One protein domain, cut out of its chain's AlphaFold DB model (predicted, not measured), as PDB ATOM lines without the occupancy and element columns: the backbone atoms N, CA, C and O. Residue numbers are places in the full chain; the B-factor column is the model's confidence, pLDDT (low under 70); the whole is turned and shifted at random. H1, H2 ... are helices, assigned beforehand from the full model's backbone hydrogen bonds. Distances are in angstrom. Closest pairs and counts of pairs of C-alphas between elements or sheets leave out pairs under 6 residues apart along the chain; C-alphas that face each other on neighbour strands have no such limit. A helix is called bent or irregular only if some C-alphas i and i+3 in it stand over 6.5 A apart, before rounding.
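AT A GLANCE: This is residues 646 to 687 of the 702 residues of the protein "RING-type domain-containing protein" of Kwoniella shandongensis (UniProt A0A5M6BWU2). Two helices make an open L. From the first residue, a short start turns off the far end of the longer helix, H1; H1 forms one arm, a tight link makes the corner, and H2 forms the other arm. The two arms do not fold back on each other, and the space between them is empty. The printed part has 42 residues with two named helices, H1 then H2, and no named strand; the class is all helix. The whole is extended, with a radius of gyration of the C-alphas of 15.0 A, and flat, spanning 40 by 25 by 8 A.

HOW THE PARTS SIT: H1, residues 649 to 667, and H2, residues 671 to 687, are apart: no C-alpha of the one is within 8 A of the other. A tight link of 3 residues, 668 to 670, joins them. H1 runs mostly along x, with 0.98 as the x component of its direction from N to C, and H2 runs mostly against z, with -0.93 as its z component. In H1 and H2 every O i to N i+4 pair is within hydrogen-bond range. Residues 648 to 654, of which 649 to 654 belong to H1, residues 656 to 665 of H1 and residues 678 to 687 of H2 stand free.

IN THESE COORDINATES: H1 begins at C-alpha 649, at (-12.589, 26.171, 27.609), and measures 26.9 A from first to last C-alpha, ending at C-alpha 667. H2 begins at C-alpha 671, at (22.807, 31.489, 20.846), and ends 24.1 A away at C-alpha 687, at (14.918, 31.225, -1.946). Neither helix is bent.

THE WHOLE: The C-alphas of Thr 649 and Arg 686, the two farthest apart, are 41.2 A from each other. The printed part has no cut. Its mean pLDDT is 75.0, and residues 646 to 647, 650, 661, 665, 668 and 671 to 672 are under 70.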
ATOM      1  N   LYS A 646     -13.225  32.452  20.803       67.25
ATOM      2  CA  LYS A 646     -14.141  31.577  20.045       67.25
ATOM      3  C   LYS A 646     -13.957  30.079  20.335       67.25
ATOM      4  O   LYS A 646     -14.759  29.287  19.859       67.25
ATOM      5  N   MET A 647     -12.922  29.696  21.087       65.38
ATOM      6  CA  MET A 647     -12.601  28.298  21.406       65.38
ATOM      7  C   MET A 647     -13.177  27.864  22.758       65.38
ATOM      8  O   MET A 647     -13.193  28.656  23.713       65.38
ATOM      9  N   ASP A 648     -13.570  26.589  22.836       79.00
ATOM     10  CA  ASP A 648     -14.049  25.932  24.054       79.00
ATOM     11  C   ASP A 648     -13.001  25.980  25.175       79.00
ATOM     12  O   ASP A 648     -11.792  26.055  24.941       79.00
ATOM     13  N   THR A 649     -13.451  25.943  26.432       72.69
ATOM     14  CA  THR A 649     -12.589  26.171  27.609       72.69
ATOM     15  C   THR A 649     -11.439  25.165  27.713       72.69
ATOM     16  O   THR A 649     -10.335  25.523  28.137       72.69
ATOM     17  N   GLU A 650     -11.657  23.923  27.283       67.81
ATOM     18  CA  GLU A 650     -10.636  22.877  27.279       67.81
ATOM     19  C   GLU A 650      -9.640  23.035  26.119       67.81
ATOM     20  O   GLU A 650      -8.429  22.880  26.308       67.81
ATOM     21  N   GLU A 651     -10.120  23.426  24.937       74.56
ATOM     22  CA  GLU A 651      -9.268  23.715  23.782       74.56
ATOM     23  C   GLU A 651      -8.410  24.956  24.018       74.56
ATOM     24  O   GLU A 651      -7.214  24.948  23.724       74.56
ATOM     25  N   ARG A 652      -8.974  25.984  24.663       75.81
ATOM     26  CA  ARG A 652      -8.247  27.179  25.095       75.81
ATOM     27  C   ARG A 652      -7.109  26.816  26.051       75.81
ATOM     28  O   ARG A 652      -5.992  27.291  25.881       75.81
ATOM     29  N   ARG A 653      -7.345  25.918  27.016       72.44
ATOM     30  CA  ARG A 653      -6.307  25.430  27.950       72.44
ATOM     31  C   ARG A 653      -5.219  24.604  27.260       72.44
ATOM     32  O   ARG A 653      -4.059  24.664  27.669       72.44
ATOM     33  N   LYS A 654      -5.567  23.809  26.243       76.56
ATOM     34  CA  LYS A 654      -4.589  23.053  25.435       76.56
ATOM     35  C   LYS A 654      -3.753  23.996  24.571       76.56
ATOM     36  O   LYS A 654      -2.536  23.847  24.509       76.56
ATOM     37  N   GLU A 655      -4.378  25.009  23.983       77.88
ATOM     38  CA  GLU A 655      -3.700  25.990  23.141       77.88
ATOM     39  C   GLU A 655      -2.770  26.908  23.939       77.88
ATOM     40  O   GLU A 655      -1.624  27.117  23.547       77.88
ATOM     41  N   VAL A 656      -3.201  27.362  25.119       77.62
ATOM     42  CA  VAL A 656      -2.345  28.113  26.050       77.62
ATOM     43  C   VAL A 656      -1.136  27.276  26.477       77.62
ATOM     44  O   VAL A 656      -0.015  27.778  26.441       77.62
ATOM     45  N   ARG A 657      -1.315  25.981  26.789       73.62
ATOM     46  CA  ARG A 657      -0.192  25.076  27.103       73.62
ATOM     47  C   ARG A 657       0.779  24.915  25.934       73.62
ATOM     48  O   ARG A 657       1.985  25.022  26.139       73.62
ATOM     49  N   ARG A 658       0.275  24.722  24.710       75.56
ATOM     50  CA  ARG A 658       1.112  24.634  23.500       75.56
ATOM     51  C   ARG A 658       1.921  25.908  23.264       75.56
ATOM     52  O   ARG A 658       3.076  25.830  22.861       75.56
ATOM     53  N   ARG A 659       1.334  27.077  23.518       75.25
ATOM     54  CA  ARG A 659       2.010  28.372  23.349       75.25
ATOM     55  C   ARG A 659       3.060  28.623  24.424       75.25
ATOM     56  O   ARG A 659       4.159  29.057  24.102       75.25
ATOM     57  N   LEU A 660       2.759  28.272  25.670       79.81
ATOM     58  CA  LEU A 660       3.694  28.402  26.786       79.81
ATOM     59  C   LEU A 660       4.902  27.465  26.620       79.81
ATOM     60  O   LEU A 660       6.028  27.856  26.909       79.81
ATOM     61  N   MET A 661       4.688  26.271  26.061       69.06
ATOM     62  CA  MET A 661       5.768  25.359  25.675       69.06
ATOM     63  C   MET A 661       6.656  25.954  24.572       69.06
ATOM     64  O   MET A 661       7.873  25.902  24.689       69.06
ATOM     65  N   ARG A 662       6.077  26.583  23.537       73.88
ATOM     66  CA  ARG A 662       6.864  27.259  22.486       73.88
ATOM     67  C   ARG A 662       7.697  28.415  23.029       73.88
ATOM     68  O   ARG A 662       8.844  28.551  22.632       73.88
ATOM     69  N   LEU A 663       7.143  29.221  23.935       74.62
ATOM     70  CA  LEU A 663       7.887  30.311  24.567       74.62
ATOM     71  C   LEU A 663       9.061  29.781  25.395       74.62
ATOM     72  O   LEU A 663      10.168  30.279  25.237       74.62
ATOM     73  N   LYS A 664       8.853  28.712  26.173       76.31
ATOM     74  CA  LYS A 664       9.938  28.050  26.913       76.31
ATOM     75  C   LYS A 664      11.014  27.456  25.999       76.31
ATOM     76  O   LYS A 664      12.184  27.520  26.339       76.31
ATOM     77  N   MET A 665      10.637  26.918  24.838       68.00
ATOM     78  CA  MET A 665      11.597  26.427  23.838       68.00
ATOM     79  C   MET A 665      12.419  27.560  23.209       68.00
ATOM     80  O   MET A 665      13.590  27.365  22.921       68.00
ATOM     81  N   ILE A 666      11.824  28.740  23.005       72.25
ATOM     82  CA  ILE A 666      12.530  29.927  22.494       72.25
ATOM     83  C   ILE A 666      13.449  30.524  23.569       72.25
ATOM     84  O   ILE A 666      14.527  31.012  23.251       72.25
ATOM     85  N   GLU A 667      13.035  30.485  24.836       71.00
ATOM     86  CA  GLU A 667      13.831  30.953  25.976       71.00
ATOM     87  C   GLU A 667      15.010  30.017  26.290       71.00
ATOM     88  O   GLU A 667      16.074  30.481  26.689       71.00
ATOM     89  N   ALA A 668      14.842  28.711  26.056       69.75
ATOM     90  CA  ALA A 668      15.892  27.703  26.196       69.75
ATOM     91  C   ALA A 668      16.820  27.587  24.966       69.75
ATOM     92  O   ALA A 668      17.799  26.846  25.024       69.75
ATOM     93  N   GLU A 669      16.528  28.295  23.866       73.44
ATOM     94  CA  GLU A 669      17.317  28.261  22.627       73.44
ATOM     95  C   GLU A 669      18.698  28.898  22.872       73.44
ATOM     96  O   GLU A 669      18.817  30.082  23.203       73.44
ATOM     97  N   THR A 670      19.764  28.117  22.696       75.44
ATOM     98  CA  THR A 670      21.143  28.610  22.820       75.44
ATOM     99  C   THR A 670      21.471  29.600  21.692       75.44
ATOM    100  O   THR A 670      20.907  29.536  20.597       75.44
ATOM    101  N   GLU A 671      22.427  30.518  21.893       66.06
ATOM    102  CA  GLU A 671      22.807  31.489  20.846       66.06
ATOM    103  C   GLU A 671      23.224  30.823  19.519       66.06
ATOM    104  O   GLU A 671      23.019  31.387  18.439       66.06
ATOM    105  N   SER A 672      23.798  29.619  19.585       62.09
ATOM    106  CA  SER A 672      24.132  28.790  18.423       62.09
ATOM    107  C   SER A 672      22.900  28.355  17.634       62.09
ATOM    108  O   SER A 672      22.902  28.443  16.405       62.09
ATOM    109  N   GLU A 673      21.846  27.926  18.322       76.44
ATOM    110  CA  GLU A 673      20.598  27.469  17.705       76.44
ATOM    111  C   GLU A 673      19.826  28.647  17.107       76.44
ATOM    112  O   GLU A 673      19.404  28.581  15.949       76.44
ATOM    113  N   ARG A 674      19.794  29.792  17.809       76.06
ATOM    114  CA  ARG A 674      19.226  31.040  17.278       76.06
ATOM    115  C   ARG A 674      19.907  31.453  15.967       76.06
ATOM    116  O   ARG A 674      19.228  31.758  14.986       76.06
ATOM    117  N   ARG A 675      21.247  31.412  15.904       77.00
ATOM    118  CA  ARG A 675      22.005  31.737  14.677       77.00
ATOM    119  C   ARG A 675      21.722  30.755  13.540       77.00
ATOM    120  O   ARG A 675      21.630  31.180  12.389       77.00
ATOM    121  N   GLN A 676      21.562  29.464  13.831       76.19
ATOM    122  CA  GLN A 676      21.199  28.466  12.820       76.19
ATOM    123  C   GLN A 676      19.781  28.685  12.283       76.19
ATOM    124  O   GLN A 676      19.567  28.596  11.069       76.19
ATOM    125  N   ARG A 677      18.824  29.031  13.151       83.69
ATOM    126  CA  ARG A 677      17.452  29.360  12.755       83.69
ATOM    127  C   ARG A 677      17.398  30.612  11.888       83.69
ATOM    128  O   ARG A 677      16.808  30.563  10.812       83.69
ATOM    129  N   GLU A 678      18.083  31.684  12.281       84.56
ATOM    130  CA  GLU A 678      18.194  32.904  11.471       84.56
ATOM    131  C   GLU A 678      18.855  32.643  10.115       84.56
ATOM    132  O   GLU A 678      18.455  33.207   9.097       84.56
ATOM    133  N   LEU A 679      19.874  31.782  10.069       84.25
ATOM    134  CA  LEU A 679      20.552  31.427   8.824       84.25
ATOM    135  C   LEU A 679      19.632  30.605   7.912       84.25
ATOM    136  O   LEU A 679      19.571  30.861   6.709       84.25
ATOM    137  N   ARG A 680      18.854  29.680   8.479       83.38
ATOM    138  CA  ARG A 680      17.829  28.913   7.760       83.38
ATOM    139  C   ARG A 680      16.708  29.813   7.243       83.38
ATOM    140  O   ARG A 680      16.290  29.662   6.097       83.38
ATOM    141  N   GLU A 681      16.263  30.775   8.042       82.88
ATOM    142  CA  GLU A 681      15.255  31.761   7.652       82.88
ATOM    143  C   GLU A 681      15.773  32.687   6.546       82.88
ATOM    144  O   GLU A 681      15.095  32.866   5.539       82.88
ATOM    145  N   LYS A 682      17.016  33.175   6.646       84.81
ATOM    146  CA  LYS A 682      17.681  33.946   5.582       84.81
ATOM    147  C   LYS A 682      17.830  33.142   4.293       84.81
ATOM    148  O   LYS A 682      17.634  33.691   3.211       84.81
ATOM    149  N   LEU A 683      18.142  31.848   4.374       80.56
ATOM    150  CA  LEU A 683      18.209  30.969   3.201       80.56
ATOM    151  C   LEU A 683      16.829  30.755   2.567       80.56
ATOM    152  O   LEU A 683      16.715  30.793   1.343       80.56
ATOM    153  N   LEU A 684      15.779  30.586   3.375       75.81
ATOM    154  CA  LEU A 684      14.399  30.475   2.896       75.81
ATOM    155  C   LEU A 684      13.892  31.794   2.296       75.81
ATOM    156  O   LEU A 684      13.271  31.778   1.235       75.81
ATOM    157  N   ALA A 685      14.205  32.932   2.916       75.69
ATOM    158  CA  ALA A 685      13.892  34.261   2.404       75.69
ATOM    159  C   ALA A 685      14.639  34.545   1.096       75.69
ATOM    160  O   ALA A 685      14.043  35.060   0.157       75.69
ATOM    161  N   ARG A 686      15.905  34.124   0.974       74.00
ATOM    162  CA  ARG A 686      16.666  34.223  -0.281       74.00
ATOM    163  C   ARG A 686      16.073  33.333  -1.371       74.00
ATOM    164  O   ARG A 686      15.971  33.764  -2.510       74.00
ATOM    165  N   LYS A 687      15.613  32.131  -1.018       72.12
ATOM    166  CA  LYS A 687      14.918  31.225  -1.946       72.12
ATOM    167  C   LYS A 687      13.568  31.791  -2.410       72.12
ATOM    168  O   LYS A 687      13.183  31.552  -3.545       72.12
TER     169      LYS A 687